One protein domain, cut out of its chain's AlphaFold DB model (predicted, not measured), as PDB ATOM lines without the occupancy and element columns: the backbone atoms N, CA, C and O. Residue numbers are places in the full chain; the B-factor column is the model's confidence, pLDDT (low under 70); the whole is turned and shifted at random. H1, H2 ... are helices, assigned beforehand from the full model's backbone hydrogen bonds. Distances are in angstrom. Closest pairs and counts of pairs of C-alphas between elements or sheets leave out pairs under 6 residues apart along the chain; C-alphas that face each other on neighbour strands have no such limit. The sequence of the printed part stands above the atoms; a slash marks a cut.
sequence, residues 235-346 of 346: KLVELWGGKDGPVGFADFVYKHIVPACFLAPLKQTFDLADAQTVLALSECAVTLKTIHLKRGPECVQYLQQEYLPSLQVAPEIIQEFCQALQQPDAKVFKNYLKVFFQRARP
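AT A GLANCE: This is residues 235 to 346 of the 346 residues of the protein "Exportin-T" of Myotis myotis (UniProt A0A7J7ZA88). The long helix H3 lies beside H2 and short H1; H4, H5 and H6 zigzag in a second layer, in which H6 crosses H3 steeply, H5 meets H3 about perpendicular with residues 325 to 326 alone, and H4 makes a corner with the end of H3. The 112 printed residues, all helix in class, include six named helices, H1 to H6 in order, and no named strand. The whole is compact, radius of gyration of the C-alphas 13.6 A, spanning 40 by 30 by 25 A.

IN THESE COORDINATES: H3, residues 275 to 295 and 30.4 A long, begins at C-alpha 275 (16.389, -6.009, -28.427). H2 is residues 249 to 266, H1 235 to 240, H4 297 to 310, H5 315 to 326. H6, residues 330 to 344, ends at C-alpha 344 (4.592, 3.126, -40.552).

HOW THE PARTS SIT: The hub H3 touches the other five, H6 at a steep tilt of 65 degrees. H2 and H3 form a hairpin; their closest C-alphas, Cys 261 and Cys 284, are 5.6 A apart. Every O i to N i+4 pair is within hydrogen-bond range except in H2, 10 of 14, and H4, 7 of 10.

THE WHOLE: The printed part has no cut; pLDDT is under 70 at residue 346.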
ATOM      1  N   LYS A 235      -2.717 -13.063 -21.920       97.25
ATOM      2  CA  LYS A 235      -3.240 -14.090 -21.013       97.25
ATOM      3  C   LYS A 235      -4.677 -13.802 -20.581       97.25
ATOM      4  O   LYS A 235      -5.494 -14.716 -20.527       97.25
ATOM      5  N   LEU A 236      -5.011 -12.542 -20.321       96.56
ATOM      6  CA  LEU A 236      -6.376 -12.132 -19.999       96.56
ATOM      7  C   LEU A 236      -7.315 -12.335 -21.189       96.56
ATOM      8  O   LEU A 236      -8.400 -12.866 -21.003       96.56
ATOM      9  N   VAL A 237      -6.895 -12.019 -22.417       97.00
ATOM     10  CA  VAL A 237      -7.678 -12.328 -23.627       97.00
ATOM     11  C   VAL A 237      -7.879 -13.832 -23.790       97.00
ATOM     12  O   VAL A 237      -8.974 -14.277 -24.129       97.00
ATOM     13  N   GLU A 238      -6.855 -14.640 -23.520       96.06
ATOM     14  CA  GLU A 238      -6.973 -16.097 -23.569       96.06
ATOM     15  C   GLU A 238      -8.047 -16.614 -22.594       96.06
ATOM     16  O   GLU A 238      -8.832 -17.494 -22.955       96.06
ATOM     17  N   LEU A 239      -8.098 -16.056 -21.383       94.00
ATOM     18  CA  LEU A 239      -8.996 -16.492 -20.312       94.00
ATOM     19  C   LEU A 239     -10.406 -15.897 -20.428       94.00
ATOM     20  O   LEU A 239     -11.382 -16.593 -20.173       94.00
ATOM     21  N   TRP A 240     -10.520 -14.628 -20.815       94.94
ATOM     22  CA  TRP A 240     -11.749 -13.830 -20.736       94.94
ATOM     23  C   TRP A 240     -12.274 -13.359 -22.097       94.94
ATOM     24  O   TRP A 240     -13.362 -12.805 -22.173       94.94
ATOM     25  N   GLY A 241     -11.542 -13.567 -23.194       91.56
ATOM     26  CA  GLY A 241     -11.957 -13.107 -24.527       91.56
ATOM     27  C   GLY A 241     -13.135 -13.882 -25.137       91.56
ATOM     28  O   GLY A 241     -13.687 -13.453 -26.152       91.56
ATOM     29  N   GLY A 242     -13.506 -15.022 -24.542       88.56
ATOM     30  CA  GLY A 242     -14.655 -15.837 -24.943       88.56
ATOM     31  C   GLY A 242     -15.994 -15.322 -24.399       88.56
ATOM     32  O   GLY A 242     -16.086 -14.222 -23.864       88.56
ATOM     33  N   LYS A 243     -17.046 -16.141 -24.528       81.75
ATOM     34  CA  LYS A 243     -18.397 -15.808 -24.029       81.75
ATOM     35  C   LYS A 243     -18.500 -15.826 -22.501       81.75
ATOM     36  O   LYS A 243     -19.352 -15.139 -21.956       81.75
ATOM     37  N   ASP A 244     -17.616 -16.571 -21.840       83.00
ATOM     38  CA  ASP A 244     -17.607 -16.768 -20.384       83.00
ATOM     39  C   ASP A 244     -16.734 -15.738 -19.637       83.00
ATOM     40  O   ASP A 244     -16.435 -15.903 -18.456       83.00
ATOM     41  N   GLY A 245     -16.268 -14.693 -20.328       86.00
ATOM     42  CA  GLY A 245     -15.485 -13.621 -19.718       86.00
ATOM     43  C   GLY A 245     -16.322 -12.668 -18.855       86.00
ATOM     44  O   GLY A 245     -17.551 -12.649 -18.959       86.00
ATOM     45  N   PRO A 246     -15.673 -11.822 -18.032       88.38
ATOM     46  CA  PRO A 246     -16.355 -10.756 -17.311       88.38
ATOM     47  C   PRO A 246     -17.128  -9.832 -18.260       88.38
ATOM     48  O   PRO A 246     -16.679  -9.525 -19.369       88.38
ATOM     49  N   VAL A 247     -18.286  -9.352 -17.800       88.06
ATOM     50  CA  VAL A 247     -19.119  -8.404 -18.552       88.06
ATOM     51  C   VAL A 247     -18.299  -7.161 -18.909       88.06
ATOM     52  O   VAL A 247     -17.585  -6.620 -18.070       88.06
ATOM     53  N   GLY A 248     -18.385  -6.720 -20.166       90.75
ATOM     54  CA  GLY A 248     -17.642  -5.561 -20.671       90.75
ATOM     55  C   GLY A 248     -16.193  -5.848 -21.081       90.75
ATOM     56  O   GLY A 248     -15.572  -5.000 -21.717       90.75
ATOM     57  N   PHE A 249     -15.648  -7.044 -20.816       94.62
ATOM     58  CA  PHE A 249     -14.271  -7.351 -21.217       94.62
ATOM     59  C   PHE A 249     -14.096  -7.388 -22.743       94.62
ATOM     60  O   PHE A 249     -13.078  -6.928 -23.251       94.62
ATOM     61  N   ALA A 250     -15.094  -7.869 -23.492       93.94
ATOM     62  CA  ALA A 250     -15.068  -7.824 -24.957       93.94
ATOM     63  C   ALA A 250     -14.947  -6.381 -25.484       93.94
ATOM     64  O   ALA A 250     -14.097  -6.102 -26.326       93.94
ATOM     65  N   ASP A 251     -15.723  -5.450 -24.924       94.56
ATOM     66  CA  ASP A 251     -15.620  -4.028 -25.263       94.56
ATOM     67  C   ASP A 251     -14.247  -3.469 -24.884       94.56
ATOM     68  O   ASP A 251     -13.646  -2.724 -25.656       94.56
ATOM     69  N   PHE A 252     -13.718  -3.864 -23.722       96.44
ATOM     70  CA  PHE A 252     -12.387  -3.461 -23.274       96.44
ATOM     71  C   PHE A 252     -11.283  -3.923 -24.242       96.44
ATOM     72  O   PHE A 252     -10.347  -3.168 -24.525       96.44
ATOM     73  N   VAL A 253     -11.400  -5.134 -24.806       97.44
ATOM     74  CA  VAL A 253     -10.471  -5.644 -25.829       97.44
ATOM     75  C   VAL A 253     -10.405  -4.685 -27.016       97.44
ATOM     76  O   VAL A 253      -9.311  -4.278 -27.403       97.44
ATOM     77  N   TYR A 254     -11.549  -4.289 -27.571       97.31
ATOM     78  CA  TYR A 254     -11.587  -3.462 -28.780       97.31
ATOM     79  C   TYR A 254     -11.320  -1.975 -28.525       97.31
ATOM     80  O   TYR A 254     -10.692  -1.324 -29.361       97.31
ATOM     81  N   LYS A 255     -11.733  -1.444 -27.367       96.25
ATOM     82  CA  LYS A 255     -11.538  -0.032 -26.990       96.25
ATOM     83  C   LYS A 255     -10.150   0.274 -26.432       96.25
ATOM     84  O   LYS A 255      -9.724   1.423 -26.509       96.25
ATOM     85  N   HIS A 256      -9.446  -0.717 -25.877       97.88
ATOM     86  CA  HIS A 256      -8.167  -0.483 -25.197       97.88
ATOM     87  C   HIS A 256      -7.051  -1.445 -25.612       97.88
ATOM     88  O   HIS A 256      -5.974  -0.975 -25.976       97.88
ATOM     89  N   ILE A 257      -7.273  -2.765 -25.606       98.38
ATOM     90  CA  ILE A 257      -6.191  -3.734 -25.886       98.38
ATOM     91  C   ILE A 257      -5.751  -3.673 -27.351       98.38
ATOM     92  O   ILE A 257      -4.552  -3.593 -27.627       98.38
ATOM     93  N   VAL A 258      -6.703  -3.686 -28.290       98.12
ATOM     94  CA  VAL A 258      -6.410  -3.538 -29.720       98.12
ATOM     95  C   VAL A 258      -5.687  -2.212 -29.959       98.12
ATOM     96  O   VAL A 258      -4.574  -2.273 -30.476       98.12
ATOM     97  N   PRO A 259      -6.188  -1.045 -29.499       97.94
ATOM     98  CA  PRO A 259      -5.452   0.203 -29.638       97.94
ATOM     99  C   PRO A 259      -4.048   0.198 -29.042       97.94
ATOM    100  O   PRO A 259      -3.116   0.671 -29.687       97.94
ATOM    101  N   ALA A 260      -3.850  -0.389 -27.860       98.00
ATOM    102  CA  ALA A 260      -2.529  -0.485 -27.239       98.00
ATOM    103  C   ALA A 260      -1.504  -1.217 -28.124       98.00
ATOM    104  O   ALA A 260      -0.334  -0.830 -28.150       98.00
ATOM    105  N   CYS A 261      -1.945  -2.217 -28.899       97.94
ATOM    106  CA  CYS A 261      -1.092  -2.965 -29.828       97.94
ATOM    107  C   CYS A 261      -0.579  -2.129 -31.017       97.94
ATOM    108  O   CYS A 261       0.356  -2.547 -31.696       97.94
ATOM    109  N   PHE A 262      -1.164  -0.957 -31.276       96.81
ATOM    110  CA  PHE A 262      -0.714  -0.037 -32.326       96.81
ATOM    111  C   PHE A 262      -0.119   1.241 -31.743       96.81
ATOM    112  O   PHE A 262       0.922   1.696 -32.206       96.81
ATOM    113  N   LEU A 263      -0.714   1.783 -30.683       95.31
ATOM    114  CA  LEU A 263      -0.230   2.996 -30.034       95.31
ATOM    115  C   LEU A 263       1.167   2.807 -29.439       95.31
ATOM    116  O   LEU A 263       2.009   3.681 -29.627       95.31
ATOM    117  N   ALA A 264       1.450   1.679 -28.772       95.62
ATOM    118  CA  ALA A 264       2.779   1.467 -28.196       95.62
ATOM    119  C   ALA A 264       3.875   1.399 -29.279       95.62
ATOM    120  O   ALA A 264       4.818   2.189 -29.195       95.62
ATOM    121  N   PRO A 265       3.756   0.575 -30.343       95.06
ATOM    122  CA  PRO A 265       4.776   0.530 -31.390       95.06
ATOM    123  C   PRO A 265       4.848   1.778 -32.280       95.06
ATOM    124  O   PRO A 265       5.803   1.905 -33.044       95.06
ATOM    125  N   LEU A 266       3.884   2.698 -32.221       93.69
ATOM    126  CA  LEU A 266       3.945   3.970 -32.951       93.69
ATOM    127  C   LEU A 266       4.630   5.094 -32.158       93.69
ATOM    128  O   LEU A 266       4.980   6.118 -32.740       93.69
ATOM    129  N   LYS A 267       4.873   4.922 -30.851       93.00
ATOM    130  CA  LYS A 267       5.601   5.921 -30.058       93.00
ATOM    131  C   LYS A 267       7.083   5.968 -30.431       93.00
ATOM    132  O   LYS A 267       7.726   4.939 -30.635       93.00
ATOM    133  N   GLN A 268       7.644   7.179 -30.422       90.56
ATOM    134  CA  GLN A 268       9.074   7.411 -30.672       90.56
ATOM    135  C   GLN A 268       9.973   6.705 -29.649       90.56
ATOM    136  O   GLN A 268      11.071   6.276 -29.981       90.56
ATOM    137  N   THR A 269       9.491   6.543 -28.417       91.94
ATOM    138  CA  THR A 269      10.211   5.874 -27.326       91.94
ATOM    139  C   THR A 269      10.296   4.354 -27.476       91.94
ATOM    140  O   THR A 269      11.055   3.714 -26.754       91.94
ATOM    141  N   PHE A 270       9.534   3.757 -28.393       92.88
ATOM    142  CA  PHE A 270       9.528   2.318 -28.629       92.88
ATOM    143  C   PHE A 270      10.633   1.961 -29.640       92.88
ATOM    144  O   PHE A 270      10.359   1.735 -30.808       92.88
ATOM    145  N   ASP A 271      11.908   1.946 -29.269       92.38
ATOM    146  CA  ASP A 271      13.005   1.742 -30.234       92.38
ATOM    147  C   ASP A 271      13.064   0.318 -30.847       92.38
ATOM    148  O   ASP A 271      13.397  -0.652 -30.179       92.38
ATOM    149  N   LEU A 272      12.811   0.167 -32.157       91.56
ATOM    150  CA  LEU A 272      12.861  -1.138 -32.845       91.56
ATOM    151  C   LEU A 272      14.285  -1.650 -33.139       91.56
ATOM    152  O   LEU A 272      14.427  -2.773 -33.641       91.56
ATOM    153  N   ALA A 273      15.320  -0.853 -32.859       91.50
ATOM    154  CA  ALA A 273      16.709  -1.304 -32.842       91.50
ATOM    155  C   ALA A 273      17.079  -1.980 -31.508       91.50
ATOM    156  O   ALA A 273      17.950  -2.853 -31.491       91.50
ATOM    157  N   ASP A 274      16.387  -1.640 -30.416       93.81
ATOM    158  CA  ASP A 274      16.586  -2.253 -29.107       93.81
ATOM    159  C   ASP A 274      15.987  -3.669 -29.031       93.81
ATOM    160  O   ASP A 274      14.832  -3.937 -29.382       93.81
ATOM    161  N   ALA A 275      16.780  -4.610 -28.515       94.62
ATOM    162  CA  ALA A 275      16.389  -6.009 -28.427       94.62
ATOM    163  C   ALA A 275      15.222  -6.238 -27.451       94.62
ATOM    164  O   ALA A 275      14.374  -7.090 -27.722       94.62
ATOM    165  N   GLN A 276      15.142  -5.497 -26.337       94.25
ATOM    166  CA  GLN A 276      14.043  -5.662 -25.371       94.25
ATOM    167  C   GLN A 276      12.716  -5.174 -25.952       94.25
ATOM    168  O   GLN A 276      11.682  -5.825 -25.797       94.25
ATOM    169  N   THR A 277      12.755  -4.084 -26.702       95.31
ATOM    170  CA  THR A 277      11.597  -3.524 -27.390       95.31
ATOM    171  C   THR A 277      11.104  -4.446 -28.505       95.31
ATOM    172  O   THR A 277       9.901  -4.663 -28.653       95.31
ATOM    173  N   VAL A 278      12.011  -5.103 -29.238       96.19
ATOM    174  CA  VAL A 278      11.637  -6.157 -30.200       96.19
ATOM    175  C   VAL A 278      10.948  -7.343 -29.507       96.19
ATOM    176  O   VAL A 278      10.021  -7.935 -30.074       96.19
ATOM    177  N   LEU A 279      11.342  -7.691 -28.275       96.88
ATOM    178  CA  LEU A 279      10.623  -8.696 -27.483       96.88
ATOM    179  C   LEU A 279       9.230  -8.201 -27.077       96.88
ATOM    180  O   LEU A 279       8.276  -8.967 -27.192       96.88
ATOM    181  N   ALA A 280       9.082  -6.937 -26.671       97.50
ATOM    182  CA  ALA A 280       7.771  -6.347 -26.394       97.50
ATOM    183  C   ALA A 280       6.864  -6.371 -27.637       97.50
ATOM    184  O   ALA A 280       5.709  -6.785 -27.548       97.50
ATOM    185  N   LEU A 281       7.399  -6.041 -28.819       97.56
ATOM    186  CA  LEU A 281       6.662  -6.134 -30.084       97.56
ATOM    187  C   LEU A 281       6.252  -7.575 -30.411       97.56
ATOM    188  O   LEU A 281       5.168  -7.826 -30.937       97.56
ATOM    189  N   SER A 282       7.115  -8.536 -30.089       97.56
ATOM    190  CA  SER A 282       6.808  -9.952 -30.282       97.56
ATOM    191  C   SER A 282       5.623 -10.393 -29.422       97.56
ATOM    192  O   SER A 282       4.791 -11.154 -29.910       97.56
ATOM    193  N   GLU A 283       5.513  -9.908 -28.182       98.00
ATOM    194  CA  GLU A 283       4.361 -10.172 -27.304       98.00
ATOM    195  C   GLU A 283       3.111  -9.380 -27.720       98.00
ATOM    196  O   GLU A 283       1.993  -9.886 -27.632       98.00
ATOM    197  N   CYS A 284       3.279  -8.179 -28.277       98.12
ATOM    198  CA  CYS A 284       2.201  -7.439 -28.936       98.12
ATOM    199  C   CYS A 284       1.600  -8.247 -30.104       98.12
ATOM    200  O   CYS A 284       0.380  -8.391 -30.214       98.12
ATOM    201  N   ALA A 285       2.440  -8.863 -30.942       98.12
ATOM    202  CA  ALA A 285       1.985  -9.744 -32.018       98.12
ATOM    203  C   ALA A 285       1.236 -10.980 -31.490       98.12
ATOM    204  O   ALA A 285       0.226 -11.386 -32.069       98.12
ATOM    205  N   VAL A 286       1.715 -11.573 -30.387       97.88
ATOM    206  CA  VAL A 286       1.018 -12.678 -29.704       97.88
ATOM    207  C   VAL A 286      -0.345 -12.212 -29.204       97.88
ATOM    208  O   VAL A 286      -1.330 -12.901 -29.436       97.88
ATOM    209  N   THR A 287      -0.431 -11.023 -28.609       98.38
ATOM    210  CA  THR A 287      -1.691 -10.450 -28.113       98.38
ATOM    211  C   THR A 287      -2.726 -10.334 -29.234       98.38
ATOM    212  O   THR A 287      -3.829 -10.861 -29.103       98.38
ATOM    213  N   LEU A 288      -2.359  -9.742 -30.377       98.25
ATOM    214  CA  LEU A 288      -3.241  -9.632 -31.549       98.25
ATOM    215  C   LEU A 288      -3.687 -11.002 -32.084       98.25
ATOM    216  O   LEU A 288      -4.869 -11.198 -32.374       98.25
ATOM    217  N   LYS A 289      -2.769 -11.974 -32.170       97.56
ATOM    218  CA  LYS A 289      -3.096 -13.359 -32.553       97.56
ATOM    219  C   LYS A 289      -4.068 -14.007 -31.573       97.56
ATOM    220  O   LYS A 289      -5.012 -14.656 -32.010       97.56
ATOM    221  N   THR A 290      -3.867 -13.820 -30.272       97.31
ATOM    222  CA  THR A 290      -4.748 -14.365 -29.234       97.31
ATOM    223  C   THR A 290      -6.144 -13.747 -29.314       97.31
ATOM    224  O   THR A 290      -7.130 -14.475 -29.216       97.31
ATOM    225  N   ILE A 291      -6.249 -12.439 -29.578       97.69
ATOM    226  CA  ILE A 291      -7.537 -11.769 -29.827       97.69
ATOM    227  C   ILE A 291      -8.218 -12.383 -31.050       97.69
ATOM    228  O   ILE A 291      -9.382 -12.773 -30.966       97.69
ATOM    229  N   HIS A 292      -7.499 -12.535 -32.165       96.88
ATOM    230  CA  HIS A 292      -8.043 -13.183 -33.357       96.88
ATOM    231  C   HIS A 292      -8.491 -14.626 -33.083       96.88
ATOM    232  O   HIS A 292      -9.583 -15.006 -33.490       96.88
ATOM    233  N   LEU A 293      -7.713 -15.416 -32.343       95.50
ATOM    234  CA  LEU A 293      -8.072 -16.793 -32.004       95.50
ATOM    235  C   LEU A 293      -9.340 -16.866 -31.138       95.50
ATOM    236  O   LEU A 293     -10.149 -17.775 -31.307       95.50
ATOM    237  N   LYS A 294      -9.518 -15.920 -30.210       95.56
ATOM    238  CA  LYS A 294     -10.646 -15.908 -29.265       95.56
ATOM    239  C   LYS A 294     -11.919 -15.289 -29.843       95.56
ATOM    240  O   LYS A 294     -13.006 -15.729 -29.483       95.56
ATOM    241  N   ARG A 295     -11.793 -14.300 -30.732       94.44
ATOM    242  CA  ARG A 295     -12.921 -13.562 -31.337       94.44
ATOM    243  C   ARG A 295     -13.224 -13.969 -32.780       94.44
ATOM    244  O   ARG A 295     -14.282 -13.655 -33.312       94.44
ATOM    245  N   GLY A 296     -12.312 -14.682 -33.430       93.44
ATOM    246  CA  GLY A 296     -12.494 -15.203 -34.778       93.44
ATOM    247  C   GLY A 296     -12.679 -14.096 -35.831       93.44
ATOM    248  O   GLY A 296     -11.902 -13.132 -35.844       93.44
ATOM    249  N   PRO A 297     -13.675 -14.229 -36.734       94.38
ATOM    250  CA  PRO A 297     -13.919 -13.278 -37.824       94.38
ATOM    251  C   PRO A 297     -14.261 -11.856 -37.368       94.38
ATOM    252  O   PRO A 297     -13.896 -10.906 -38.052       94.38
ATOM    253  N   GLU A 298     -14.901 -11.703 -36.205       95.19
ATOM    254  CA  GLU A 298     -15.278 -10.400 -35.632       95.19
ATOM    255  C   GLU A 298     -14.061  -9.478 -35.473       95.19
ATOM    256  O   GLU A 298     -14.101  -8.309 -35.840       95.19
ATOM    257  N   CYS A 299     -12.936 -10.020 -34.990       96.38
ATOM    258  CA  CYS A 299     -11.682  -9.273 -34.859       96.38
ATOM    259  C   CYS A 299     -11.174  -8.757 -36.211       96.38
ATOM    260  O   CYS A 299     -10.773  -7.601 -36.321       96.38
ATOM    261  N   VAL A 300     -11.222  -9.599 -37.246       96.75
ATOM    262  CA  VAL A 300     -10.773  -9.218 -38.589       96.75
ATOM    263  C   VAL A 300     -11.678  -8.131 -39.159       96.75
ATOM    264  O   VAL A 300     -11.176  -7.138 -39.673       96.75
ATOM    265  N   GLN A 301     -12.996  -8.279 -39.011       96.56
ATOM    266  CA  GLN A 301     -13.957  -7.288 -39.481       96.56
ATOM    267  C   GLN A 301     -13.743  -5.927 -38.806       96.56
ATOM    268  O   GLN A 301     -13.639  -4.921 -39.504       96.56
ATOM    269  N   TYR A 302     -13.600  -5.902 -37.479       97.06
ATOM    270  CA  TYR A 302     -13.337  -4.676 -36.723       97.06
ATOM    271  C   TYR A 302     -12.036  -3.989 -37.167       97.06
ATOM    272  O   TYR A 302     -12.006  -2.781 -37.398       97.06
ATOM    273  N   LEU A 303     -10.954  -4.756 -37.349       96.94
ATOM    274  CA  LEU A 303      -9.682  -4.213 -37.835       96.94
ATOM    275  C   LEU A 303      -9.808  -3.637 -39.251       96.94
ATOM    276  O   LEU A 303      -9.248  -2.575 -39.515       96.94
ATOM    277  N   GLN A 304     -10.538  -4.313 -40.143       95.75
ATOM    278  CA  GLN A 304     -10.695  -3.907 -41.543       95.75
ATOM    279  C   GLN A 304     -11.611  -2.702 -41.735       95.75
ATOM    280  O   GLN A 304     -11.347  -1.884 -42.612       95.75
ATOM    281  N   GLN A 305     -12.702  -2.625 -40.975       95.19
ATOM    282  CA  GLN A 305     -13.792  -1.681 -41.230       95.19
ATOM    283  C   GLN A 305     -13.773  -0.476 -40.288       95.19
ATOM    284  O   GLN A 305     -14.253   0.587 -40.671       95.19
ATOM    285  N   GLU A 306     -13.205  -0.618 -39.089       95.19
ATOM    286  CA  GLU A 306     -13.286   0.409 -38.049       95.19
ATOM    287  C   GLU A 306     -11.898   0.902 -37.632       95.19
ATOM    288  O   GLU A 306     -11.545   2.059 -37.871       95.19
ATOM    289  N   TYR A 307     -11.073   0.029 -37.045       96.44
ATOM    290  CA  TYR A 307      -9.878   0.485 -36.339       96.44
ATOM    291  C   TYR A 307      -8.741   0.943 -37.264       96.44
ATOM    292  O   TYR A 307      -8.283   2.078 -37.143       96.44
ATOM    293  N   LEU A 308      -8.281   0.114 -38.208       95.06
ATOM    294  CA  LEU A 308      -7.176   0.509 -39.096       95.06
ATOM    295  C   LEU A 308      -7.539   1.668 -40.046       95.06
ATOM    296  O   LEU A 308      -6.692   2.548 -40.227       95.06
ATOM    297  N   PRO A 309      -8.768   1.753 -40.600       95.56
ATOM    298  CA  PRO A 309      -9.204   2.940 -41.335       95.56
ATOM    299  C   PRO A 309      -9.172   4.217 -40.487       95.56
ATOM    300  O   PRO A 309      -8.790   5.271 -40.996       95.56
ATOM    301  N   SER A 310      -9.505   4.139 -39.190       94.88
ATOM    302  CA  SER A 310      -9.426   5.299 -38.283       94.88
ATOM    303  C   SER A 310      -7.995   5.820 -38.088       94.88
ATOM    304  O   SER A 310      -7.802   7.006 -37.826       94.88
ATOM    305  N   LEU A 311      -6.991   4.958 -38.288       91.81
ATOM    306  CA  LEU A 311      -5.568   5.312 -38.300       91.81
ATOM    307  C   LEU A 311      -5.072   5.775 -39.682       91.81
ATOM    308  O   LEU A 311      -3.872   5.960 -39.861       91.81
ATOM    309  N   GLN A 312      -5.970   5.947 -40.660       91.19
ATOM    310  CA  GLN A 312      -5.657   6.351 -42.037       91.19
ATOM    311  C   GLN A 312      -4.709   5.383 -42.772       91.19
ATOM    312  O   GLN A 312      -3.958   5.781 -43.663       91.19
ATOM    313  N   VAL A 313      -4.745   4.094 -42.423       91.50
ATOM    314  CA  VAL A 313      -3.965   3.056 -43.113       91.50
ATOM    315  C   VAL A 313      -4.583   2.773 -44.486       91.50
ATOM    316  O   VAL A 313      -5.799   2.639 -44.612       91.50
ATOM    317  N   ALA A 314      -3.749   2.658 -45.524       93.44
ATOM    318  CA  ALA A 314      -4.213   2.379 -46.883       93.44
ATOM    319  C   ALA A 314      -4.932   1.011 -46.983       93.44
ATOM    320  O   ALA A 314      -4.472   0.046 -46.359       93.44
ATOM    321  N   PRO A 315      -6.012   0.881 -47.782       92.56
ATOM    322  CA  PRO A 315      -6.800  -0.353 -47.881       92.56
ATOM    323  C   PRO A 315      -5.983  -1.605 -48.223       92.56
ATOM    324  O   PRO A 315      -6.252  -2.683 -47.695       92.56
ATOM    325  N   GLU A 316      -4.958  -1.471 -49.064       94.12
ATOM    326  CA  GLU A 316      -4.083  -2.571 -49.476       94.12
ATOM    327  C   GLU A 316      -3.270  -3.104 -48.288       94.12
ATOM    328  O   GLU A 316      -3.154  -4.315 -48.095       94.12
ATOM    329  N   ILE A 317      -2.771  -2.196 -47.443       93.94
ATOM    330  CA  ILE A 317      -2.011  -2.529 -46.233       93.94
ATOM    331  C   ILE A 317      -2.939  -3.152 -45.181       93.94
ATOM    332  O   ILE A 317      -2.552  -4.103 -44.503       93.94
ATOM    333  N   ILE A 318      -4.177  -2.659 -45.058       94.69
ATOM    334  CA  ILE A 318      -5.192  -3.243 -44.166       94.69
ATOM    335  C   ILE A 318      -5.468  -4.702 -44.549       94.69
ATOM    336  O   ILE A 318      -5.513  -5.577 -43.677       94.69
ATOM    337  N   GLN A 319      -5.634  -4.981 -45.846       94.69
ATOM    338  CA  GLN A 319      -5.836  -6.342 -46.338       94.69
ATOM    339  C   GLN A 319      -4.618  -7.230 -46.065       94.69
ATOM    340  O   GLN A 319      -4.788  -8.324 -45.524       94.69
ATOM    341  N   GLU A 320      -3.407  -6.753 -46.369       95.31
ATOM    342  CA  GLU A 320      -2.155  -7.472 -46.093       95.31
ATOM    343  C   GLU A 320      -2.016  -7.806 -44.597       95.31
ATOM    344  O   GLU A 320      -1.734  -8.951 -44.232       95.31
ATOM    345  N   PHE A 321      -2.292  -6.835 -43.720       96.44
ATOM    346  CA  PHE A 321      -2.224  -7.004 -42.269       96.44
ATOM    347  C   PHE A 321      -3.174  -8.100 -41.787       96.44
ATOM    348  O   PHE A 321      -2.784  -8.991 -41.027       96.44
ATOM    349  N   CYS A 322      -4.423  -8.057 -42.248       96.19
ATOM    350  CA  CYS A 322      -5.438  -9.026 -41.858       96.19
ATOM    351  C   CYS A 322      -5.116 -10.430 -42.379       96.19
ATOM    352  O   CYS A 322      -5.249 -11.398 -41.632       96.19
ATOM    353  N   GLN A 323      -4.604 -10.545 -43.607       95.00
ATOM    354  CA  GLN A 323      -4.139 -11.820 -44.154       95.00
ATOM    355  C   GLN A 323      -2.989 -12.400 -43.322       95.00
ATOM    356  O   GLN A 323      -3.022 -13.580 -42.969       95.00
ATOM    357  N   ALA A 324      -1.999 -11.585 -42.944       96.19
ATOM    358  CA  ALA A 324      -0.895 -12.015 -42.085       96.19
ATOM    359  C   ALA A 324      -1.377 -12.431 -40.678       96.19
ATOM    360  O   ALA A 324      -0.896 -13.421 -40.105       96.19
ATOM    361  N   LEU A 325      -2.363 -11.720 -40.118       96.50
ATOM    362  CA  LEU A 325      -2.982 -12.053 -38.832       96.50
ATOM    363  C   LEU A 325      -3.741 -13.389 -38.874       96.50
ATOM    364  O   LEU A 325      -3.740 -14.111 -37.876       96.50
ATOM    365  N   GLN A 326      -4.305 -13.769 -40.016       95.25
ATOM    366  CA  GLN A 326      -5.018 -15.040 -40.187       95.25
ATOM    367  C   GLN A 326      -4.093 -16.246 -40.431       95.25
ATOM    368  O   GLN A 326      -4.521 -17.385 -40.260       95.25
ATOM    369  N   GLN A 327      -2.819 -16.035 -40.791       93.69
ATOM    370  CA  GLN A 327      -1.871 -17.142 -41.000       93.69
ATOM    371  C   GLN A 327      -1.666 -17.980 -39.720       93.69
ATOM    372  O   GLN A 327      -1.512 -17.410 -38.640       93.69
ATOM    373  N   PRO A 328      -1.575 -19.316 -39.788       88.62
ATOM    374  CA  PRO A 328      -1.397 -20.144 -38.591       88.62
ATOM    375  C   PRO A 328      -0.024 -19.955 -37.924       88.62
ATOM    376  O   PRO A 328       0.099 -20.092 -36.708       88.62
ATOM    377  N   ASP A 329       1.014 -19.606 -38.692       89.88
ATOM    378  CA  ASP A 329       2.365 -19.426 -38.159       89.88
ATOM    379  C   ASP A 329       2.517 -18.075 -37.433       89.88
ATOM    380  O   ASP A 329       2.583 -16.997 -38.036       89.88
ATOM    381  N   ALA A 330       2.622 -18.132 -36.104       90.38
ATOM    382  CA  ALA A 330       2.852 -16.961 -35.263       90.38
ATOM    383  C   ALA A 330       4.193 -16.263 -35.555       90.38
ATOM    384  O   ALA A 330       4.304 -15.052 -35.361       90.38
ATOM    385  N   LYS A 331       5.214 -16.991 -36.028       92.44
ATOM    386  CA  LYS A 331       6.523 -16.421 -36.373       92.44
ATOM    387  C   LYS A 331       6.432 -15.538 -37.613       92.44
ATOM    388  O   LYS A 331       7.032 -14.465 -37.633       92.44
ATOM    389  N   VAL A 332       5.642 -15.948 -38.606       93.19
ATOM    390  CA  VAL A 332       5.376 -15.145 -39.811       93.19
ATOM    391  C   VAL A 332       4.743 -13.814 -39.421       93.19
ATOM    392  O   VAL A 332       5.235 -12.764 -39.828       93.19
ATOM    393  N   PHE A 333       3.722 -13.836 -38.562       96.25
ATOM    394  CA  PHE A 333       3.066 -12.603 -38.132       96.25
ATOM    395  C   PHE A 333       3.964 -11.703 -37.278       96.25
ATOM    396  O   PHE A 333       3.960 -10.493 -37.472       96.25
ATOM    397  N   LYS A 334       4.789 -12.266 -36.383       95.50
ATOM    398  CA  LYS A 334       5.787 -11.494 -35.619       95.50
ATOM    399  C   LYS A 334       6.758 -10.749 -36.537       95.50
ATOM    400  O   LYS A 334       7.011  -9.562 -36.340       95.50
ATOM    401  N   ASN A 335       7.276 -11.439 -37.553       94.25
ATOM    402  CA  ASN A 335       8.183 -10.842 -38.532       94.25
ATOM    403  C   ASN A 335       7.481  -9.764 -39.364       94.25
ATOM    404  O   ASN A 335       8.031  -8.679 -39.544       94.25
ATOM    405  N   TYR A 336       6.260 -10.046 -39.824       95.94
ATOM    406  CA  TYR A 336       5.436  -9.085 -40.548       95.94
ATOM    407  C   TYR A 336       5.185  -7.821 -39.719       95.94
ATOM    408  O   TYR A 336       5.424  -6.720 -40.205       95.94
ATOM    409  N   LEU A 337       4.790  -7.965 -38.450       95.50
ATOM    410  CA  LEU A 337       4.464  -6.838 -37.578       95.50
ATOM    411  C   LEU A 337       5.668  -5.909 -37.362       95.50
ATOM    412  O   LEU A 337       5.515  -4.690 -37.338       95.50
ATOM    413  N   LYS A 338       6.880  -6.473 -37.273       94.00
ATOM    414  CA  LYS A 338       8.116  -5.681 -37.235       94.00
ATOM    415  C   LYS A 338       8.277  -4.822 -38.487       94.00
ATOM    416  O   LYS A 338       8.508  -3.623 -38.366       94.00
ATOM    417  N   VAL A 339       8.128  -5.415 -39.671       93.94
ATOM    418  CA  VAL A 339       8.248  -4.693 -40.949       93.94
ATOM    419  C   VAL A 339       7.136  -3.653 -41.105       93.94
ATOM    420  O   VAL A 339       7.400  -2.542 -41.556       93.94
ATOM    421  N   PHE A 340       5.915  -3.984 -40.685       94.88
ATOM    422  CA  PHE A 340       4.765  -3.082 -40.699       94.88
ATOM    423  C   PHE A 340       5.061  -1.784 -39.933       94.88
ATOM    424  O   PHE A 340       4.977  -0.701 -40.509       94.88
ATOM    425  N   PHE A 341       5.505  -1.873 -38.674       94.62
ATOM    426  CA  PHE A 341       5.807  -0.674 -37.884       94.62
ATOM    427  C   PHE A 341       7.098   0.036 -38.299       94.62
ATOM    428  O   PHE A 341       7.195   1.246 -38.122       94.62
ATOM    429  N   GLN A 342       8.067  -0.665 -38.894       91.00
ATOM    430  CA  GLN A 342       9.237  -0.014 -39.494       91.00
ATOM    431  C   GLN A 342       8.859   0.893 -40.673       91.00
ATOM    432  O   GLN A 342       9.502   1.915 -40.866       91.00
ATOM    433  N   ARG A 343       7.829   0.528 -41.447       88.44
ATOM    434  CA  ARG A 343       7.321   1.337 -42.568       88.44
ATOM    435  C   ARG A 343       6.354   2.435 -42.127       88.44
ATOM    436  O   ARG A 343       6.257   3.450 -42.799       88.44
ATOM    437  N   ALA A 344       5.608   2.199 -41.048       83.56
ATOM    438  CA  ALA A 344       4.592   3.126 -40.552       83.56
ATOM    439  C   ALA A 344       5.172   4.299 -39.744       83.56
ATOM    440  O   ALA A 344       4.462   5.269 -39.484       83.56
ATOM    441  N   ARG A 345       6.435   4.208 -39.313       73.62
ATOM    442  CA  ARG A 345       7.111   5.314 -38.634       73.62
ATOM    443  C   ARG A 345       7.590   6.355 -39.650       73.62
ATOM    444  O   ARG A 345       8.120   5.945 -40.682       73.62
ATOM    445  N   PRO A 346       7.391   7.653 -39.366       55.75
ATOM    446  CA  PRO A 346       7.911   8.734 -40.198       55.75
ATOM    447  C   PRO A 346       9.440   8.767 -40.237       55.75
ATOM    448  O   PRO A 346      10.076   8.318 -39.250       55.75
TER     449      PRO A 346